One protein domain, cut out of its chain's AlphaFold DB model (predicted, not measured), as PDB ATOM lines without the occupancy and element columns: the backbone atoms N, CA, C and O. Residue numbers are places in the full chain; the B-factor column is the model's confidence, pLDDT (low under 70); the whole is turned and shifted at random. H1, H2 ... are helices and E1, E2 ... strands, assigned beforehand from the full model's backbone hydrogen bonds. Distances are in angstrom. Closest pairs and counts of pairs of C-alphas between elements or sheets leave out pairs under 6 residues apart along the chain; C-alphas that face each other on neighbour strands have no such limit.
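This is residues 196 to 224 and 239 to 362 of the 362 residues of an uncharacterized protein of Methanobrevibacter sp (UniProt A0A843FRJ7). The model is elongated, with two unlike ends: a small three-stranded sheet, E2, E1 and E3, with H3 packed along one face, and a loose group of helices in which H4 touches both H5 and H6, with the short strand E4 beyond H5. H3 and H4, joined by a tight link, lead from one end to the other, while H1 lies near H4 and H5, and the long stretch of residues 203 to 216 runs from it back to the sheet. The printed part has 153 residues, with named elements in the order H1 E1 E2 H2 E3 H3 H4 H5 E4 H6, six helices and four strands; under half of the residues, 64, are in them, and the class is mixed, helices and strands. The sheet has the order E2 E1 E3 and is antiparallel throughout. The whole is compact, with a radius of gyration of the C-alphas of 16.5 A, and the C-alphas span 51 by 31 by 27 A.

H1, residues 196 to 202, is close to but not clearly touching H4, residues 295 to 304; their closest C-alphas, of Ile 197 and Val 300, are 6.7 A apart, and the helices are about perpendicular at 81 degrees. E1, residues 217 to 220, is the inner strand of the sheet. Its antiparallel neighbour E2, residues 246 to 248, has N 218 and O 247 at 2.9 A. Its other antiparallel neighbour, E3, residues 276 to 279, has N 219 and O 277 at 3.0 A and N 279 and O 217 at 2.9 A. H2, residues 257 to 260, only grazes the sheet with its residues 257 to 258. E2, H2 and E3 form a split strand-helix-strand unit, two strands of one sheet that are not neighbours, with a helix between them along the chain and E1 between them in the sheet; its crossover is right-handed. H3, residues 282 to 291, is on one face of the sheet, making two layers, a helix over a sheet. Its height over the sheet is 9.0 A, and it runs along the strands, at 13 degrees to E1 on the local plane; the closest C-alphas of H3 and E1, of Lys 282 and Trp 217, are 6.0 A apart. H4 touches H5, residues 327 to 334, at a steep tilt of 51 degrees, the same way, with the C-alphas of Phe 296 and Asp 327 closest at 5.9 A. H4 also touches H6, residues 350 to 360, about perpendicular at 79 degrees, with the C-alphas of Tyr 299 and Ile 354 closest at 6.2 A. E4, residues 339 to 341, pairs with no named strand, but pairs antiparallel with residues 344 to 345. Every O i to N i+4 pair is within hydrogen-bond range in H1, H3, H4, H5 and H6; H2 is too short for such a pair.

H1 begins at C-alpha 196, (19.914, 37.131, -34.658), and is 10.2 A long. E1 is 10.2 A long, E2 7.0 A and E3 10.1 A, while H2 is 5.8 A. H3 starts at C-alpha 282, (28.042, 33.624, -6.075), and is 14.6 A long; H4 is 14.3 A, H5 10.4 A and E4 5.8 A. H6 is 15.9 A long and ends at C-alpha 360, (11.783, 21.830, -32.520).

The two C-alphas farthest apart, of Gln 265 and Pro 347, are 52.3 A apart. Residues 225 to 238 are cut out, and C-alphas 224 and 239 are 10.9 A apart across the cut. The links H1 to E1, H2 to E3 and H4 to H5 are long. The mean pLDDT of the printed part is 89.0; residues 223 to 224, 239 to 241, 263 to 265, 306 to 313 and 362 are under 70.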
ATOM      1  N   ILE A 196      19.868  37.022 -36.118       94.56
ATOM      2  CA  ILE A 196      19.914  37.131 -34.658       94.56
ATOM      3  C   ILE A 196      21.358  36.977 -34.198       94.56
ATOM      4  O   ILE A 196      21.822  37.796 -33.409       94.56
ATOM      5  N   ILE A 197      22.102  36.010 -34.738       92.56
ATOM      6  CA  ILE A 197      23.535  35.865 -34.437       92.56
ATOM      7  C   ILE A 197      24.321  37.101 -34.865       92.56
ATOM      8  O   ILE A 197      25.166  37.564 -34.100       92.56
ATOM      9  N   ASP A 198      23.984  37.715 -35.997       91.62
ATOM     10  CA  ASP A 198      24.600  38.975 -36.426       91.62
ATOM     11  C   ASP A 198      24.378  40.096 -35.395       91.62
ATOM     12  O   ASP A 198      25.321  40.805 -35.028       91.62
ATOM     13  N   LYS A 199      23.158  40.221 -34.849       94.12
ATOM     14  CA  LYS A 199      22.847  41.176 -33.766       94.12
ATOM     15  C   LYS A 199      23.617  40.875 -32.484       94.12
ATOM     16  O   LYS A 199      24.088  41.803 -31.821       94.12
ATOM     17  N   VAL A 200      23.755  39.597 -32.134       93.06
ATOM     18  CA  VAL A 200      24.499  39.167 -30.945       93.06
ATOM     19  C   VAL A 200      25.981  39.479 -31.101       93.06
ATOM     20  O   VAL A 200      26.576  40.075 -30.201       93.06
ATOM     21  N   ARG A 201      26.561  39.179 -32.267       87.94
ATOM     22  CA  ARG A 201      27.973  39.426 -32.579       87.94
ATOM     23  C   ARG A 201      28.337  40.898 -32.357       87.94
ATOM     24  O   ARG A 201      29.378  41.184 -31.771       87.94
ATOM     25  N   VAL A 202      27.508  41.851 -32.786       87.19
ATOM     26  CA  VAL A 202      27.823  43.292 -32.648       87.19
ATOM     27  C   VAL A 202      28.132  43.693 -31.200       87.19
ATOM     28  O   VAL A 202      28.958  44.574 -30.977       87.19
ATOM     29  N   LYS A 203      27.511  43.035 -30.217       87.50
ATOM     30  CA  LYS A 203      27.710  43.307 -28.784       87.50
ATOM     31  C   LYS A 203      28.517  42.222 -28.069       87.50
ATOM     32  O   LYS A 203      28.606  42.236 -26.843       87.50
ATOM     33  N   TRP A 204      29.076  41.285 -28.829       83.25
ATOM     34  CA  TRP A 204      29.844  40.168 -28.313       83.25
ATOM     35  C   TRP A 204      31.173  40.643 -27.750       83.25
ATOM     36  O   TRP A 204      31.887  41.429 -28.372       83.25
ATOM     37  N   SER A 205      31.530  40.108 -26.593       82.62
ATOM     38  CA  SER A 205      32.827  40.329 -25.966       82.62
ATOM     39  C   SER A 205      33.423  38.991 -25.568       82.62
ATOM     40  O   SER A 205      32.699  38.027 -25.338       82.62
ATOM     41  N   ASN A 206      34.748  38.906 -25.545       84.06
ATOM     42  CA  ASN A 206      35.407  37.676 -25.136       84.06
ATOM     43  C   ASN A 206      35.307  37.542 -23.616       84.06
ATOM     44  O   ASN A 206      35.670  38.467 -22.889       84.06
ATOM     45  N   ALA A 207      34.840  36.388 -23.144       86.44
ATOM     46  CA  ALA A 207      34.944  36.050 -21.734       86.44
ATOM     47  C   ALA A 207      36.426  35.985 -21.332       86.44
ATOM     48  O   ALA A 207      37.258  35.471 -22.085       86.44
ATOM     49  N   ASN A 208      36.754  36.478 -20.138       88.75
ATOM     50  CA  ASN A 208      38.094  36.329 -19.580       88.75
ATOM     51  C   ASN A 208      38.260  34.903 -19.039       88.75
ATOM     52  O   ASN A 208      38.025  34.639 -17.860       88.75
ATOM     53  N   ILE A 209      38.574  33.967 -19.933       91.38
ATOM     54  CA  ILE A 209      38.761  32.562 -19.582       91.38
ATOM     55  C   ILE A 209      40.179  32.368 -19.066       91.38
ATOM     56  O   ILE A 209      41.158  32.584 -19.775       91.38
ATOM     57  N   GLU A 210      40.271  31.907 -17.830       93.25
ATOM     58  CA  GLU A 210      41.513  31.658 -17.120       93.25
ATOM     59  C   GLU A 210      41.762  30.150 -17.003       93.25
ATOM     60  O   GLU A 210      40.841  29.349 -16.800       93.25
ATOM     61  N   ASN A 211      43.028  29.748 -17.096       92.25
ATOM     62  CA  ASN A 211      43.440  28.351 -17.001       92.25
ATOM     63  C   ASN A 211      44.128  28.052 -15.674       92.25
ATOM     64  O   ASN A 211      44.969  28.826 -15.231       92.25
ATOM     65  N   ASN A 212      43.820  26.881 -15.109       92.62
ATOM     66  CA  ASN A 212      44.452  26.335 -13.907       92.62
ATOM     67  C   ASN A 212      44.318  27.258 -12.691       92.62
ATOM     68  O   ASN A 212      45.275  27.533 -11.975       92.62
ATOM     69  N   MET A 213      43.100  27.732 -12.445       95.56
ATOM     70  CA  MET A 213      42.830  28.659 -11.355       95.56
ATOM     71  C   MET A 213      41.737  28.111 -10.444       95.56
ATOM     72  O   MET A 213      40.795  27.469 -10.899       95.56
ATOM     73  N   LYS A 214      41.842  28.368  -9.139       95.00
ATOM     74  CA  LYS A 214      40.842  27.909  -8.157       95.00
ATOM     75  C   LYS A 214      40.178  29.028  -7.371       95.00
ATOM     76  O   LYS A 214      39.033  28.863  -6.982       95.00
ATOM     77  N   ASN A 215      40.871  30.147  -7.163       97.12
ATOM     78  CA  ASN A 215      40.467  31.182  -6.212       97.12
ATOM     79  C   ASN A 215      39.138  31.854  -6.592       97.12
ATOM     80  O   ASN A 215      38.912  32.148  -7.767       97.12
ATOM     81  N   GLY A 216      38.308  32.152  -5.592       97.31
ATOM     82  CA  GLY A 216      37.051  32.884  -5.750       97.31
ATOM     83  C   GLY A 216      35.901  32.039  -6.296       97.31
ATOM     84  O   GLY A 216      35.960  30.806  -6.299       97.31
ATOM     85  N   TRP A 217      34.837  32.723  -6.722       98.12
ATOM     86  CA  TRP A 217      33.693  32.109  -7.394       98.12
ATOM     87  C   TRP A 217      34.029  31.880  -8.858       98.12
ATOM     88  O   TRP A 217      34.402  32.816  -9.564       98.12
ATOM     89  N   ARG A 218      33.926  30.634  -9.314       97.12
ATOM     90  CA  ARG A 218      34.297  30.259 -10.677       97.12
ATOM     91  C   ARG A 218      33.299  29.299 -11.286       97.12
ATOM     92  O   ARG A 218      32.747  28.437 -10.602       97.12
ATOM     93  N   ILE A 219      33.142  29.410 -12.597       94.44
ATOM     94  CA  ILE A 219      32.422  28.436 -13.410       94.44
ATOM     95  C   ILE A 219      33.409  27.833 -14.391       94.44
ATOM     96  O   ILE A 219      34.103  28.548 -15.115       94.44
ATOM     97  N   LYS A 220      33.470  26.502 -14.406       91.00
ATOM     98  CA  LYS A 220      34.201  25.777 -15.437       91.00
ATOM     99  C   LYS A 220      33.434  25.917 -16.745       91.00
ATOM    100  O   LYS A 220      32.273  25.526 -16.822       91.00
ATOM    101  N   ILE A 221      34.104  26.422 -17.767       87.75
ATOM    102  CA  ILE A 221      33.610  26.367 -19.131       87.75
ATOM    103  C   ILE A 221      33.967  24.980 -19.659       87.75
ATOM    104  O   ILE A 221      35.154  24.656 -19.753       87.75
ATOM    105  N   PRO A 222      32.985  24.120 -19.966       74.50
ATOM    106  CA  PRO A 222      33.284  22.847 -20.581       74.50
ATOM    107  C   PRO A 222      33.933  23.127 -21.935       74.50
ATOM    108  O   PRO A 222      33.293  23.573 -22.883       74.50
ATOM    109  N   THR A 223      35.228  22.850 -22.035       63.34
ATOM    110  CA  THR A 223      35.830  22.547 -23.321       63.34
ATOM    111  C   THR A 223      35.205  21.237 -23.759       63.34
ATOM    112  O   THR A 223      35.546  20.168 -23.244       63.34
ATOM    113  N   ILE A 224      34.230  21.312 -24.666       55.50
ATOM    114  CA  ILE A 224      33.748  20.117 -25.351       55.50
ATOM    115  C   ILE A 224      34.865  19.724 -26.320       55.50
ATOM    116  O   ILE A 224      34.892  20.070 -27.499       55.50
ATOM    117  N   LYS A 239      23.145  18.856 -24.375       56.75
ATOM    118  CA  LYS A 239      23.025  20.111 -23.624       56.75
ATOM    119  C   LYS A 239      24.289  20.929 -23.886       56.75
ATOM    120  O   LYS A 239      25.362  20.511 -23.451       56.75
ATOM    121  N   PRO A 240      24.201  22.083 -24.554       54.09
ATOM    122  CA  PRO A 240      25.379  22.695 -25.161       54.09
ATOM    123  C   PRO A 240      26.399  23.282 -24.156       54.09
ATOM    124  O   PRO A 240      27.492  23.682 -24.550       54.09
ATOM    125  N   LEU A 241      26.081  23.327 -22.852       63.25
ATOM    126  CA  LEU A 241      27.021  23.600 -21.747       63.25
ATOM    127  C   LEU A 241      26.961  22.533 -20.632       63.25
ATOM    128  O   LEU A 241      27.609  22.681 -19.598       63.25
ATOM    129  N   GLY A 242      26.214  21.443 -20.838       70.44
ATOM    130  CA  GLY A 242      25.940  20.458 -19.793       70.44
ATOM    131  C   GLY A 242      25.290  21.077 -18.550       70.44
ATOM    132  O   GLY A 242      24.649  22.122 -18.618       70.44
ATOM    133  N   GLU A 243      25.442  20.413 -17.406       80.81
ATOM    134  CA  GLU A 243      25.139  21.026 -16.112       80.81
ATOM    135  C   GLU A 243      26.239  22.048 -15.774       80.81
ATOM    136  O   GLU A 243      27.425  21.712 -15.717       80.81
ATOM    137  N   ILE A 244      25.855  23.309 -15.561       88.56
ATOM    138  CA  ILE A 244      26.787  24.359 -15.144       88.56
ATOM    139  C   ILE A 244      26.972  24.274 -13.628       88.56
ATOM    140  O   ILE A 244      26.032  24.414 -12.844       88.56
ATOM    141  N   HIS A 245      28.214  24.067 -13.198       92.56
ATOM    142  CA  HIS A 245      28.566  24.011 -11.783       92.56
ATOM    143  C   HIS A 245      29.314  25.278 -11.359       92.56
ATOM    144  O   HIS A 245      30.287  25.686 -11.993       92.56
ATOM    145  N   ILE A 246      28.876  25.854 -10.238       96.31
ATOM    146  CA  ILE A 246      29.525  26.987  -9.576       96.31
ATOM    147  C   ILE A 246      30.409  26.453  -8.453       96.31
ATOM    148  O   ILE A 246      29.939  25.711  -7.584       96.31
ATOM    149  N   PHE A 247      31.674  26.858  -8.457       96.62
ATOM    150  CA  PHE A 247      32.666  26.474  -7.460       96.62
ATOM    151  C   PHE A 247      33.138  27.688  -6.676       96.62
ATOM    152  O   PHE A 247      33.264  28.778  -7.227       96.62
ATOM    153  N   TYR A 248      33.470  27.468  -5.409       97.69
ATOM    154  CA  TYR A 248      34.243  28.401  -4.602       97.69
ATOM    155  C   TYR A 248      35.564  27.743  -4.227       97.69
ATOM    156  O   TYR A 248      35.562  26.658  -3.635       97.69
ATOM    157  N   ASN A 249      36.693  28.356  -4.588       96.69
ATOM    158  CA  ASN A 249      38.025  27.814  -4.285       96.69
ATOM    159  C   ASN A 249      38.209  26.351  -4.752       96.69
ATOM    160  O   ASN A 249      38.779  25.525  -4.041       96.69
ATOM    161  N   GLY A 250      37.685  26.020  -5.941       94.56
ATOM    162  CA  GLY A 250      37.775  24.680  -6.539       94.56
ATOM    163  C   GLY A 250      36.770  23.643  -6.017       94.56
ATOM    164  O   GLY A 250      36.878  22.475  -6.393       94.56
ATOM    165  N   LYS A 251      35.804  24.026  -5.164       95.56
ATOM    166  CA  LYS A 251      34.849  23.093  -4.533       95.56
ATOM    167  C   LYS A 251      33.380  23.508  -4.674       95.56
ATOM    168  O   LYS A 251      33.058  24.693  -4.656       95.56
ATOM    169  N   LYS A 252      32.482  22.518  -4.755       95.25
ATOM    170  CA  LYS A 252      31.011  22.649  -4.668       95.25
ATOM    171  C   LYS A 252      30.520  21.608  -3.664       95.25
ATOM    172  O   LYS A 252      30.758  20.419  -3.848       95.25
ATOM    173  N   ASN A 253      29.863  22.042  -2.587       95.44
ATOM    174  CA  ASN A 253      29.362  21.159  -1.519       95.44
ATOM    175  C   ASN A 253      30.439  20.210  -0.946       95.44
ATOM    176  O   ASN A 253      30.215  19.013  -0.800       95.44
ATOM    177  N   GLY A 254      31.645  20.731  -0.692       94.06
ATOM    178  CA  GLY A 254      32.777  19.962  -0.152       94.06
ATOM    179  C   GLY A 254      33.537  19.103  -1.171       94.06
ATOM    180  O   GLY A 254      34.710  18.817  -0.940       94.06
ATOM    181  N   LYS A 255      32.924  18.773  -2.313       94.38
ATOM    182  CA  LYS A 255      33.536  18.007  -3.408       94.38
ATOM    183  C   LYS A 255      34.392  18.895  -4.303       94.38
ATOM    184  O   LYS A 255      34.012  20.038  -4.584       94.38
ATOM    185  N   LYS A 256      35.532  18.381  -4.759       93.44
ATOM    186  CA  LYS A 256      36.423  19.042  -5.721       93.44
ATOM    187  C   LYS A 256      35.774  19.100  -7.096       93.44
ATOM    188  O   LYS A 256      34.973  18.241  -7.455       93.44
ATOM    189  N   TRP A 257      36.139  20.105  -7.886       91.00
ATOM    190  CA  TRP A 257      35.527  20.326  -9.195       91.00
ATOM    191  C   TRP A 257      35.620  19.094 -10.104       91.00
ATOM    192  O   TRP A 257      34.620  18.721 -10.704       91.00
ATOM    193  N   HIS A 258      36.765  18.411 -10.157       88.88
ATOM    194  CA  HIS A 258      36.957  17.259 -11.043       88.88
ATOM    195  C   HIS A 258      36.079  16.048 -10.678       88.88
ATOM    196  O   HIS A 258      35.963  15.133 -11.481       88.88
ATOM    197  N   GLU A 259      35.430  16.032  -9.506       90.00
ATOM    198  CA  GLU A 259      34.472  14.984  -9.114       90.00
ATOM    199  C   GLU A 259      33.101  15.135  -9.795       90.00
ATOM    200  O   GLU A 259      32.288  14.215  -9.749       90.00
ATOM    201  N   PHE A 260      32.822  16.283 -10.422       86.56
ATOM    202  CA  PHE A 260      31.573  16.540 -11.150       86.56
ATOM    203  C   PHE A 260      31.651  16.170 -12.639       86.56
ATOM    204  O   PHE A 260      30.673  16.334 -13.361       86.56
ATOM    205  N   TRP A 261      32.792  15.660 -13.113       80.94
ATOM    206  CA  TRP A 261      32.966  15.215 -14.497       80.94
ATOM    207  C   TRP A 261      33.627  13.843 -14.559       80.94
ATOM    208  O   TRP A 261      34.489  13.511 -13.752       80.94
ATOM    209  N   SER A 262      33.268  13.068 -15.580       71.19
ATOM    210  CA  SER A 262      33.943  11.816 -15.905       71.19
ATOM    211  C   SER A 262      35.365  12.110 -16.393       71.19
ATOM    212  O   SER A 262      35.581  12.484 -17.546       71.19
ATOM    213  N   CYS A 263      36.348  11.973 -15.510       66.50
ATOM    214  CA  CYS A 263      37.758  12.010 -15.874       66.50
ATOM    215  C   CYS A 263      38.177  10.662 -16.475       66.50
ATOM    216  O   CYS A 263      37.846   9.606 -15.940       66.50
ATOM    217  N   ASN A 264      38.929  10.682 -17.580       68.81
ATOM    218  CA  ASN A 264      39.611   9.469 -18.035       68.81
ATOM    219  C   ASN A 264      40.821   9.177 -17.127       68.81
ATOM    220  O   ASN A 264      41.299  10.056 -16.409       68.81
ATOM    221  N   GLN A 265      41.363   7.959 -17.200       67.69
ATOM    222  CA  GLN A 265      42.524   7.523 -16.403       67.69
ATOM    223  C   GLN A 265      43.801   8.373 -16.596       67.69
ATOM    224  O   GLN A 265      44.754   8.236 -15.838       67.69
ATOM    225  N   HIS A 266      43.838   9.241 -17.612       71.75
ATOM    226  CA  HIS A 266      44.970  10.117 -17.930       71.75
ATOM    227  C   HIS A 266      44.768  11.562 -17.449       71.75
ATOM    228  O   HIS A 266      45.661  12.399 -17.597       71.75
ATOM    229  N   SER A 267      43.603  11.882 -16.886       71.94
ATOM    230  CA  SER A 267      43.297  13.217 -16.387       71.94
ATOM    231  C   SER A 267      44.028  13.451 -15.067       71.94
ATOM    232  O   SER A 267      43.785  12.759 -14.081       71.94
ATOM    233  N   LYS A 268      44.922  14.445 -15.029       70.94
ATOM    234  CA  LYS A 268      45.543  14.875 -13.772       70.94
ATOM    235  C   LYS A 268      44.467  15.487 -12.874       70.94
ATOM    236  O   LYS A 268      43.813  16.450 -13.268       70.94
ATOM    237  N   THR A 269      44.295  14.947 -11.671       77.19
ATOM    238  CA  THR A 269      43.414  15.528 -10.653       77.19
ATOM    239  C   THR A 269      44.136  16.684  -9.973       77.19
ATOM    240  O   THR A 269      45.053  16.468  -9.178       77.19
ATOM    241  N   THR A 270      43.746  17.913 -10.292       84.25
ATOM    242  CA  THR A 270      44.241  19.125  -9.632       84.25
ATOM    243  C   THR A 270      43.078  19.855  -8.965       84.25
ATOM    244  O   THR A 270      41.937  19.779  -9.414       84.25
ATOM    245  N   ASP A 271      43.357  20.600  -7.894       84.50
ATOM    246  CA  ASP A 271      42.354  21.484  -7.275       84.50
ATOM    247  C   ASP A 271      42.058  22.722  -8.143       84.50
ATOM    248  O   ASP A 271      41.102  23.456  -7.898       84.50
ATOM    249  N   GLU A 272      42.894  22.960  -9.151       92.12
ATOM    250  CA  GLU A 272      42.813  24.060 -10.104       92.12
ATOM    251  C   GLU A 272      41.817  23.754 -11.214       92.12
ATOM    252  O   GLU A 272      41.912  22.729 -11.888       92.12
ATOM    253  N   ILE A 273      40.868  24.663 -11.425       90.12
ATOM    254  CA  ILE A 273      39.854  24.522 -12.460       90.12
ATOM    255  C   ILE A 273      40.488  24.910 -13.796       90.12
ATOM    256  O   ILE A 273      41.012  26.014 -13.972       90.12
ATOM    257  N   THR A 274      40.442  23.989 -14.752       89.25
ATOM    258  CA  THR A 274      40.868  24.250 -16.128       89.25
ATOM    259  C   THR A 274      39.768  24.995 -16.885       89.25
ATOM    260  O   THR A 274      38.593  24.703 -16.676       89.25
ATOM    261  N   HIS A 275      40.133  25.944 -17.759       89.81
ATOM    262  CA  HIS A 275      39.201  26.722 -18.589       89.81
ATOM    263  C   HIS A 275      37.997  27.268 -17.803       89.81
ATOM    264  O   HIS A 275      36.866  26.821 -17.979       89.81
ATOM    265  N   SER A 276      38.225  28.217 -16.899       93.50
ATOM    266  CA  SER A 276      37.176  28.775 -16.038       93.50
ATOM    267  C   SER A 276      37.020  30.278 -16.208       93.50
ATOM    268  O   SER A 276      37.964  30.966 -16.576       93.50
ATOM    269  N   VAL A 277      35.835  30.788 -15.895       94.44
ATOM    270  CA  VAL A 277      35.572  32.223 -15.725       94.44
ATOM    271  C   VAL A 277      35.376  32.521 -14.242       94.44
ATOM    272  O   VAL A 277      34.818  31.692 -13.514       94.44
ATOM    273  N   SER A 278      35.864  33.671 -13.786       96.62
ATOM    274  CA  SER A 278      35.746  34.125 -12.398       96.62
ATOM    275  C   SER A 278      34.661  35.193 -12.231       96.62
ATOM    276  O   SER A 278      34.350  35.940 -13.157       96.62
ATOM    277  N   PHE A 279      34.082  35.244 -11.032       97.62
ATOM    278  CA  PHE A 279      33.053  36.201 -10.626       97.62
ATOM    279  C   PHE A 279      33.353  36.731  -9.226       97.62
ATOM    280  O   PHE A 279      33.984  36.046  -8.411       97.62
ATOM    281  N   ASN A 280      32.871  37.935  -8.917       97.94
ATOM    282  CA  ASN A 280      33.088  38.538  -7.602       97.94
ATOM    283  C   ASN A 280      32.208  37.871  -6.545       97.94
ATOM    284  O   ASN A 280      32.616  37.698  -5.395       97.94
ATOM    285  N   THR A 281      30.996  37.476  -6.937       98.19
ATOM    286  CA  THR A 281      29.997  36.897  -6.038       98.19
ATOM    287  C   THR A 281      29.421  35.596  -6.589       98.19
ATOM    288  O   THR A 281      29.486  35.305  -7.786       98.19
ATOM    289  N   LYS A 282      28.814  34.810  -5.695       98.06
ATOM    290  CA  LYS A 282      28.042  33.624  -6.075       98.06
ATOM    291  C   LYS A 282      26.852  33.992  -6.965       98.06
ATOM    292  O   LYS A 282      26.557  33.255  -7.899       98.06
ATOM    293  N   ASP A 283      26.207  35.122  -6.683       98.50
ATOM    294  CA  ASP A 283      25.021  35.580  -7.410       98.50
ATOM    295  C   ASP A 283      25.369  35.996  -8.841       98.50
ATOM    296  O   ASP A 283      24.639  35.661  -9.765       98.50
ATOM    297  N   GLU A 284      26.519  36.644  -9.061       98.25
ATOM    298  CA  GLU A 284      27.023  36.920 -10.413       98.25
ATOM    299  C   GLU A 284      27.290  35.632 -11.197       98.25
ATOM    300  O   GLU A 284      26.886  35.515 -12.354       98.25
ATOM    301  N   ALA A 285      27.922  34.641 -10.559       97.12
ATOM    302  CA  ALA A 285      28.137  33.335 -11.175       97.12
ATOM    303  C   ALA A 285      26.800  32.655 -11.524       97.12
ATOM    304  O   ALA A 285      26.645  32.114 -12.619       97.12
ATOM    305  N   GLN A 286      25.808  32.718 -10.631       97.31
ATOM    306  CA  GLN A 286      24.475  32.169 -10.888       97.31
ATOM    307  C   GLN A 286      23.777  32.900 -12.036       97.31
ATOM    308  O   GLN A 286      23.287  32.254 -12.954       97.31
ATOM    309  N   ASN A 287      23.821  34.232 -12.055       97.56
ATOM    310  CA  ASN A 287      23.253  35.037 -13.131       97.56
ATOM    311  C   ASN A 287      23.896  34.728 -14.490       97.56
ATOM    312  O   ASN A 287      23.204  34.776 -15.502       97.56
ATOM    313  N   PHE A 288      25.196  34.413 -14.533       95.56
ATOM    314  CA  PHE A 288      25.849  33.912 -15.745       95.56
ATOM    315  C   PHE A 288      25.316  32.537 -16.154       95.56
ATOM    316  O   PHE A 288      24.989  32.340 -17.321       95.56
ATOM    317  N   ALA A 289      25.216  31.593 -15.215       94.00
ATOM    318  CA  ALA A 289      24.706  30.253 -15.500       94.00
ATOM    319  C   ALA A 289      23.265  30.302 -16.042       94.00
ATOM    320  O   ALA A 289      22.959  29.663 -17.048       94.00
ATOM    321  N   ASP A 290      22.416  31.132 -15.435       95.06
ATOM    322  CA  ASP A 290      20.999  31.263 -15.777       95.06
ATOM    323  C   ASP A 290      20.767  31.832 -17.186       95.06
ATOM    324  O   ASP A 290      19.740  31.538 -17.798       95.06
ATOM    325  N   VAL A 291      21.724  32.580 -17.758       94.62
ATOM    326  CA  VAL A 291      21.646  33.050 -19.158       94.62
ATOM    327  C   VAL A 291      21.447  31.875 -20.105       94.62
ATOM    328  O   VAL A 291      20.618  31.954 -21.010       94.62
ATOM    329  N   PHE A 292      22.166  30.776 -19.887       90.81
ATOM    330  CA  PHE A 292      22.100  29.589 -20.738       90.81
ATOM    331  C   PHE A 292      20.856  28.735 -20.477       90.81
ATOM    332  O   PHE A 292      20.576  27.813 -21.237       90.81
ATOM    333  N   GLU A 293      20.070  29.068 -19.452       91.81
ATOM    334  CA  GLU A 293      18.761  28.465 -19.216       91.81
ATOM    335  C   GLU A 293      17.612  29.237 -19.874       91.81
ATOM    336  O   GLU A 293      16.554  28.650 -20.129       91.81
ATOM    337  N   THR A 294      17.832  30.509 -20.229       94.94
ATOM    338  CA  THR A 294      16.880  31.309 -21.014       94.94
ATOM    339  C   THR A 294      16.685  30.740 -22.421       94.94
ATOM    340  O   THR A 294      17.573  30.081 -22.974       94.94
ATOM    341  N   LYS A 295      15.534  31.006 -23.049       95.38
ATOM    342  CA  LYS A 295      15.290  30.549 -24.428       95.38
ATOM    343  C   LYS A 295      16.210  31.258 -25.417       95.38
ATOM    344  O   LYS A 295      16.703  30.632 -26.351       95.38
ATOM    345  N   PHE A 296      16.490  32.538 -25.185       96.31
ATOM    346  CA  PHE A 296      17.450  33.303 -25.969       96.31
ATOM    347  C   PHE A 296      18.860  32.710 -25.877       96.31
ATOM    348  O   PHE A 296      19.501  32.485 -26.904       96.31
ATOM    349  N   GLY A 297      19.342  32.425 -24.666       93.19
ATOM    350  CA  GLY A 297      20.662  31.829 -24.452       93.19
ATOM    351  C   GLY A 297      20.792  30.472 -25.136       93.19
ATOM    352  O   GLY A 297      21.733  30.266 -25.900       93.19
ATOM    353  N   LYS A 298      19.798  29.591 -24.954       90.06
ATOM    354  CA  LYS A 298      19.728  28.276 -25.619       90.06
ATOM    355  C   LYS A 298      19.727  28.389 -27.141       90.06
ATOM    356  O   LYS A 298      20.435  27.631 -27.807       90.06
ATOM    357  N   TYR A 299      18.989  29.351 -27.694       92.50
ATOM    358  CA  TYR A 299      18.988  29.631 -29.128       92.50
ATOM    359  C   TYR A 299      20.376  30.009 -29.635       92.50
ATOM    360  O   TYR A 299      20.897  29.343 -30.530       92.50
ATOM    361  N   VAL A 300      20.989  31.045 -29.049       91.44
ATOM    362  CA  VAL A 300      22.314  31.532 -29.466       91.44
ATOM    363  C   VAL A 300      23.316  30.392 -29.433       91.44
ATOM    364  O   VAL A 300      24.047  30.158 -30.391       91.44
ATOM    365  N   GLN A 301      23.294  29.632 -28.351       85.31
ATOM    366  CA  GLN A 301      24.209  28.534 -28.146       85.31
ATOM    367  C   GLN A 301      24.028  27.403 -29.165       85.31
ATOM    368  O   GLN A 301      25.014  26.926 -29.723       85.31
ATOM    369  N   THR A 302      22.782  27.026 -29.461       83.38
ATOM    370  CA  THR A 302      22.466  26.013 -30.481       83.38
ATOM    371  C   THR A 302      22.975  26.442 -31.851       83.38
ATOM    372  O   THR A 302      23.548  25.640 -32.578       83.38
ATOM    373  N   LYS A 303      22.802  27.716 -32.212       86.12
ATOM    374  CA  LYS A 303      23.272  28.235 -33.502       86.12
ATOM    375  C   LYS A 303      24.793  28.285 -33.592       86.12
ATOM    376  O   LYS A 303      25.346  28.084 -34.665       86.12
ATOM    377  N   MET A 304      25.478  28.550 -32.488       80.50
ATOM    378  CA  MET A 304      26.940  28.625 -32.462       80.50
ATOM    379  C   MET A 304      27.623  27.262 -32.419       80.50
ATOM    380  O   MET A 304      28.802  27.153 -32.762       80.50
ATOM    381  N   GLN A 305      26.896  26.225 -32.018       77.00
ATOM    382  CA  GLN A 305      27.382  24.861 -32.042       77.00
ATOM    383  C   GLN A 305      27.290  24.298 -33.464       77.00
ATOM    384  O   GLN A 305      26.261  23.791 -33.895       77.00
ATOM    385  N   THR A 306      28.392  24.392 -34.205       67.12
ATOM    386  CA  THR A 306      28.487  23.883 -35.588       67.12
ATOM    387  C   THR A 306      29.144  22.517 -35.690       67.12
ATOM    388  O   THR A 306      29.246  21.946 -36.772       67.12
ATOM    389  N   ASP A 307      29.617  22.007 -34.557       63.62
ATOM    390  CA  ASP A 307      30.316  20.743 -34.405       63.62
ATOM    391  C   ASP A 307      30.298  20.327 -32.929       63.62
ATOM    392  O   ASP A 307      29.825  21.058 -32.055       63.62
ATOM    393  N   ILE A 308      30.883  19.172 -32.632       60.66
ATOM    394  CA  ILE A 308      31.192  18.690 -31.289       60.66
ATOM    395  C   ILE A 308      32.033  19.686 -30.479       60.66
ATOM    396  O   ILE A 308      32.052  19.603 -29.258       60.66
ATOM    397  N   HIS A 309      32.718  20.632 -31.125       62.97
ATOM    398  CA  HIS A 309      33.543  21.636 -30.464       62.97
ATOM    399  C   HIS A 309      32.834  22.992 -30.381       62.97
ATOM    400  O   HIS A 309      32.804  23.748 -31.352       62.97
ATOM    401  N   LEU A 310      32.336  23.345 -29.192       65.38
ATOM    402  CA  LEU A 310      32.077  24.746 -28.864       65.38
ATOM    403  C   LEU A 310      33.396  25.367 -28.397       65.38
ATOM    404  O   LEU A 310      33.891  25.071 -27.309       65.38
ATOM    405  N   GLU A 311      33.997  26.197 -29.246       68.50
ATOM    406  CA  GLU A 311      35.205  26.926 -28.865       68.50
ATOM    407  C   GLU A 311      34.873  27.838 -27.680       68.50
ATOM    408  O   GLU A 311      33.851  28.518 -27.674       68.50
ATOM    409  N   SER A 312      35.716  27.857 -26.651       69.62
ATOM    410  CA  SER A 312      35.392  28.529 -25.389       69.62
ATOM    411  C   SER A 312      35.193  30.046 -25.540       69.62
ATOM    412  O   SER A 312      34.517  30.666 -24.729       69.62
ATOM    413  N   TYR A 313      35.720  30.657 -26.602       69.94
ATOM    414  CA  TYR A 313      35.471  32.061 -26.943       69.94
ATOM    415  C   TYR A 313      34.091  32.326 -27.577       69.94
ATOM    416  O   TYR A 313      33.686  33.480 -27.698       69.94
ATOM    417  N   ASN A 314      33.341  31.276 -27.920       78.19
ATOM    418  CA  ASN A 314      31.978  31.336 -28.453       78.19
ATOM    419  C   ASN A 314      30.901  31.283 -27.342       78.19
ATOM    420  O   ASN A 314      29.745  30.965 -27.606       78.19
ATOM    421  N   LEU A 315      31.248  31.651 -26.100       85.62
ATOM    422  CA  LEU A 315      30.294  31.864 -25.003       85.62
ATOM    423  C   LEU A 315      29.587  33.220 -25.064       85.62
ATOM    424  O   LEU A 315      30.250  34.255 -25.119       85.62
ATOM    425  N   LEU A 316      28.260  33.222 -24.919       89.38
ATOM    426  CA  LEU A 316      27.469  34.446 -24.789       89.38
ATOM    427  C   LEU A 316      27.879  35.233 -23.530       89.38
ATOM    428  O   LEU A 316      27.379  34.981 -22.437       89.38
ATOM    429  N   TRP A 317      28.803  36.182 -23.686       92.44
ATOM    430  CA  TRP A 317      29.344  36.989 -22.595       92.44
ATOM    431  C   TRP A 317      28.793  38.419 -22.625       92.44
ATOM    432  O   TRP A 317      28.935  39.137 -23.615       92.44
ATOM    433  N   LEU A 318      28.158  38.831 -21.522       93.25
ATOM    434  CA  LEU A 318      27.369  40.065 -21.405       93.25
ATOM    435  C   LEU A 318      28.036  41.158 -20.547       93.25
ATOM    436  O   LEU A 318      27.411  42.182 -20.283       93.25
ATOM    437  N   ASN A 319      29.295  40.954 -20.130       91.06
ATOM    438  CA  ASN A 319      30.143  41.827 -19.291       91.06
ATOM    439  C   ASN A 319      29.639  42.180 -17.879       91.06
ATOM    440  O   ASN A 319      30.463  42.479 -17.022       91.06
ATOM    441  N   ASP A 320      28.335  42.145 -17.619       94.94
ATOM    442  CA  ASP A 320      27.738  42.466 -16.321       94.94
ATOM    443  C   ASP A 320      26.739  41.386 -15.901       94.94
ATOM    444  O   ASP A 320      25.720  41.171 -16.562       94.94
ATOM    445  N   TYR A 321      27.015  40.747 -14.765       97.25
ATOM    446  CA  TYR A 321      26.154  39.741 -14.142       97.25
ATOM    447  C   TYR A 321      25.686  40.153 -12.744       97.25
ATOM    448  O   TYR A 321      25.171  39.322 -12.001       97.25
ATOM    449  N   THR A 322      25.799  41.432 -12.375       97.88
ATOM    450  CA  THR A 322      25.318  41.947 -11.075       97.88
ATOM    451  C   THR A 322      23.801  41.825 -10.911       97.88
ATOM    452  O   THR A 322      23.281  41.863  -9.798       97.88
ATOM    453  N   LYS A 323      23.074  41.669 -12.024       97.94
ATOM    454  CA  LYS A 323      21.630  41.423 -12.067       97.94
ATOM    455  C   LYS A 323      21.312  40.251 -12.998       97.94
ATOM    456  O   LYS A 323      21.987  40.130 -14.026       97.94
ATOM    457  N   PRO A 324      20.231  39.494 -12.734       97.81
ATOM    458  CA  PRO A 324      19.793  38.409 -13.605       97.81
ATOM    459  C   PRO A 324      19.554  38.850 -15.052       97.81
ATOM    460  O   PRO A 324      19.085  39.967 -15.328       97.81
ATOM    461  N   TRP A 325      19.840  37.950 -15.987       97.56
ATOM    462  CA  TRP A 325      19.494  38.101 -17.396       97.56
ATOM    463  C   TRP A 325      18.254  37.281 -17.714       97.56
ATOM    464  O   TRP A 325      18.271  36.059 -17.674       97.56
ATOM    465  N   THR A 326      17.167  37.975 -18.036       97.69
ATOM    466  CA  THR A 326      15.914  37.365 -18.491       97.69
ATOM    467  C   THR A 326      15.797  37.461 -20.007       97.69
ATOM    468  O   THR A 326      16.412  38.345 -20.611       97.69
ATOM    469  N   ASP A 327      14.944  36.637 -20.623       98.31
ATOM    470  CA  ASP A 327      14.650  36.725 -22.062       98.31
ATOM    471  C   ASP A 327      14.215  38.144 -22.467       98.31
ATOM    472  O   ASP A 327      14.720  38.696 -23.445       98.31
ATOM    473  N   LYS A 328      13.388  38.815 -21.650       98.38
ATOM    474  CA  LYS A 328      13.018  40.229 -21.848       98.38
ATOM    475  C   LYS A 328      14.236  41.159 -21.896       98.38
ATOM    476  O   LYS A 328      14.311  42.043 -22.755       98.38
ATOM    477  N   ARG A 329      15.175  41.009 -20.952       97.81
ATOM    478  CA  ARG A 329      16.382  41.852 -20.868       97.81
ATOM    479  C   ARG A 329      17.321  41.571 -22.037       97.81
ATOM    480  O   ARG A 329      17.833  42.525 -22.618       97.81
ATOM    481  N   LEU A 330      17.503  40.304 -22.402       97.88
ATOM    482  CA  LEU A 330      18.312  39.870 -23.544       97.88
ATOM    483  C   LEU A 330      17.733  40.394 -24.861       97.88
ATOM    484  O   LEU A 330      18.458  41.013 -25.638       97.88
ATOM    485  N   CYS A 331      16.420  40.265 -25.064       98.06
ATOM    486  CA  CYS A 331      15.744  40.787 -26.249       98.06
ATOM    487  C   CYS A 331      15.937  42.299 -26.389       98.06
ATOM    488  O   CYS A 331      16.311  42.783 -27.457       98.06
ATOM    489  N   LYS A 332      15.762  43.051 -25.294       97.75
ATOM    490  CA  LYS A 332      16.031  44.495 -25.279       97.75
ATOM    491  C   LYS A 332      17.505  44.802 -25.554       97.75
ATOM    492  O   LYS A 332      17.804  45.716 -26.313       97.75
ATOM    493  N   TYR A 333      18.426  44.061 -24.941       97.12
ATOM    494  CA  TYR A 333      19.860  44.291 -25.086       97.12
ATOM    495  C   TYR A 333      20.340  44.042 -26.518       97.12
ATOM    496  O   TYR A 333      21.099  44.853 -27.039       97.12
ATOM    497  N   PHE A 334      19.868  42.994 -27.190       96.75
ATOM    498  CA  PHE A 334      20.275  42.645 -28.557       96.75
ATOM    499  C   PHE A 334      19.345  43.184 -29.655       96.75
ATOM    500  O   PHE A 334      19.534  42.860 -30.824       96.75
ATOM    501  N   ASN A 335      18.371  44.036 -29.316       97.50
ATOM    502  CA  ASN A 335      17.384  44.580 -30.260       97.50
ATOM    503  C   ASN A 335      16.610  43.482 -31.020       97.50
ATOM    504  O   ASN A 335      16.441  43.541 -32.243       97.50
ATOM    505  N   ILE A 336      16.166  42.461 -30.292       98.06
ATOM    506  CA  ILE A 336      15.332  41.365 -30.792       98.06
ATOM    507  C   ILE A 336      13.889  41.846 -30.845       98.06
ATOM    508  O   ILE A 336      13.343  42.337 -29.853       98.06
ATOM    509  N   THR A 337      13.275  41.745 -32.018       98.25
ATOM    510  CA  THR A 337      11.913  42.235 -32.234       98.25
ATOM    511  C   THR A 337      10.865  41.260 -31.695       98.25
ATOM    512  O   THR A 337      11.088  40.053 -31.630       98.25
ATOM    513  N   GLY A 338       9.695  41.795 -31.330       98.00
ATOM    514  CA  GLY A 338       8.473  41.020 -31.098       98.00
ATOM    515  C   GLY A 338       8.368  40.221 -29.803       98.00
ATOM    516  O   GLY A 338       7.489  39.371 -29.708       98.00
ATOM    517  N   TYR A 339       9.187  40.507 -28.791       98.44
ATOM    518  CA  TYR A 339       9.001  39.930 -27.458       98.44
ATOM    519  C   TYR A 339       7.690  40.421 -26.810       98.44
ATOM    520  O   TYR A 339       7.532  41.619 -26.567       98.44
ATOM    521  N   ILE A 340       6.774  39.498 -26.486       97.88
ATOM    522  CA  ILE A 340       5.576  39.765 -25.664       97.88
ATOM    523  C   ILE A 340       5.792  39.187 -24.263       97.88
ATOM    524  O   ILE A 340       5.662  39.888 -23.260       97.88
ATOM    525  N   ASN A 341       6.130  37.900 -24.205       97.50
ATOM    526  CA  ASN A 341       6.584  37.185 -23.016       97.50
ATOM    527  C   ASN A 341       7.359  35.929 -23.441       97.50
ATOM    528  O   ASN A 341       7.525  35.663 -24.632       97.50
ATOM    529  N   ASP A 342       7.788  35.126 -22.472       96.38
ATOM    530  CA  ASP A 342       8.650  33.972 -22.733       96.38
ATOM    531  C   ASP A 342       8.004  32.911 -23.632       96.38
ATOM    532  O   ASP A 342       8.721  32.096 -24.193       96.38
ATOM    533  N   ASN A 343       6.680  32.900 -23.811       97.25
ATOM    534  CA  ASN A 343       5.955  31.916 -24.627       97.25
ATOM    535  C   ASN A 343       5.138  32.541 -25.769       97.25
ATOM    536  O   ASN A 343       4.369  31.834 -26.414       97.25
ATOM    537  N   LYS A 344       5.235  33.853 -25.994       97.75
ATOM    538  CA  LYS A 344       4.463  34.551 -27.028       97.75
ATOM    539  C   LYS A 344       5.324  35.587 -27.734       97.75
ATOM    540  O   LYS A 344       6.042  36.355 -27.088       97.75
ATOM    541  N   ALA A 345       5.180  35.646 -29.051       98.12
ATOM    542  CA  ALA A 345       5.862  36.597 -29.911       98.12
ATOM    543  C   ALA A 345       4.881  37.289 -30.864       98.12
ATOM    544  O   ALA A 345       3.788  36.783 -31.115       98.12
ATOM    545  N   LEU A 346       5.275  38.447 -31.394       98.06
ATOM    546  CA  LEU A 346       4.603  39.026 -32.559       98.06
ATOM    547  C   LEU A 346       4.925  38.181 -33.811       98.06
ATOM    548  O   LEU A 346       6.088  37.794 -33.965       98.06
ATOM    549  N   PRO A 347       3.962  37.946 -34.720       97.94
ATOM    550  CA  PRO A 347       4.219  37.232 -35.970       97.94
ATOM    551  C   PRO A 347       5.301  37.896 -36.834       97.94
ATOM    552  O   PRO A 347       5.376  39.124 -36.923       97.94
ATOM    553  N   GLY A 348       6.143  37.087 -37.473       96.69
ATOM    554  CA  GLY A 348       7.274  37.490 -38.314       96.69
ATOM    555  C   GLY A 348       8.477  38.059 -37.552       96.69
ATOM    556  O   GLY A 348       9.409  38.578 -38.173       96.69
ATOM    557  N   SER A 349       8.470  38.015 -36.218       97.50
ATOM    558  CA  SER A 349       9.506  38.641 -35.392       97.50
ATOM    559  C   SER A 349      10.718  37.746 -35.138       97.50
ATOM    560  O   SER A 349      10.695  36.536 -35.353       97.50
ATOM    561  N   ASP A 350      11.803  38.342 -34.641       97.94
ATOM    562  CA  ASP A 350      12.982  37.575 -34.227       97.94
ATOM    563  C   ASP A 350      12.664  36.649 -33.045       97.94
ATOM    564  O   ASP A 350      13.177  35.534 -32.973       97.94
ATOM    565  N   TRP A 351      11.808  37.096 -32.120       98.19
ATOM    566  CA  TRP A 351      11.417  36.285 -30.971       98.19
ATOM    567  C   TRP A 351      10.573  35.077 -31.373       98.19
ATOM    568  O   TRP A 351      10.765  33.998 -30.823       98.19
ATOM    569  N   GLU A 352       9.694  35.220 -32.367       97.69
ATOM    570  CA  GLU A 352       8.928  34.090 -32.907       97.69
ATOM    571  C   GLU A 352       9.858  33.013 -33.477       97.69
ATOM    572  O   GLU A 352       9.711  31.838 -33.150       97.69
ATOM    573  N   LEU A 353      10.879  33.414 -34.244       96.44
ATOM    574  CA  LEU A 353      11.893  32.495 -34.767       96.44
ATOM    575  C   LEU A 353      12.625  31.741 -33.645       96.44
ATOM    576  O   LEU A 353      12.837  30.530 -33.747       96.44
ATOM    577  N   ILE A 354      12.995  32.444 -32.568       96.31
ATOM    578  CA  ILE A 354      13.624  31.828 -31.393       96.31
ATOM    579  C   ILE A 354      12.684  30.803 -30.760       96.31
ATOM    580  O   ILE A 354      13.105  29.674 -30.518       96.31
ATOM    581  N   LEU A 355      11.421  31.166 -30.516       96.50
ATOM    582  CA  LEU A 355      10.447  30.268 -29.895       96.50
ATOM    583  C   LEU A 355      10.219  29.007 -30.731       96.50
ATOM    584  O   LEU A 355      10.330  27.915 -30.179       96.50
ATOM    585  N   ASN A 356      10.005  29.149 -32.040       95.44
ATOM    586  CA  ASN A 356       9.801  28.017 -32.946       95.44
ATOM    587  C   ASN A 356      11.020  27.083 -32.948       95.44
ATOM    588  O   ASN A 356      10.881  25.874 -32.789       95.44
ATOM    589  N   THR A 357      12.233  27.649 -33.010       91.25
ATOM    590  CA  THR A 357      13.474  26.857 -32.942       91.25
ATOM    591  C   THR A 357      13.575  26.093 -31.615       91.25
ATOM    592  O   THR A 357      14.017  24.949 -31.585       91.25
ATOM    593  N   MET A 358      13.170  26.701 -30.496       90.94
ATOM    594  CA  MET A 358      13.202  26.043 -29.183       90.94
ATOM    595  C   MET A 358      12.120  24.969 -29.016       90.94
ATOM    596  O   MET A 358      12.261  24.110 -28.148       90.94
ATOM    597  N   GLU A 359      11.042  25.008 -29.797       90.44
ATOM    598  CA  GLU A 359      10.026  23.952 -29.820       90.44
ATOM    599  C   GLU A 359      10.492  22.725 -30.602       90.44
ATOM    600  O   GLU A 359      10.255  21.611 -30.147       90.44
ATOM    601  N   GLU A 360      11.223  22.917 -31.702       84.06
ATOM    602  CA  GLU A 360      11.783  21.830 -32.520       84.06
ATOM    603  C   GLU A 360      12.865  21.006 -31.800       84.06
ATOM    604  O   GLU A 360      13.117  19.857 -32.162       84.06
ATOM    605  N   ILE A 361      13.524  21.592 -30.797       75.94
ATOM    606  CA  ILE A 361      14.612  20.946 -30.042       75.94
ATOM    607  C   ILE A 361      14.084  20.075 -28.885       75.94
ATOM    608  O   ILE A 361      14.826  19.230 -28.382       75.94
ATOM    609  N   LYS A 362      12.826  20.262 -28.459       69.44
ATOM    610  CA  LYS A 362      12.189  19.425 -27.425       69.44
ATOM    611  C   LYS A 362      11.931  18.012 -27.943       69.44
ATOM    612  O   LYS A 362      12.165  17.063 -27.159       69.44
TER     613      LYS A 362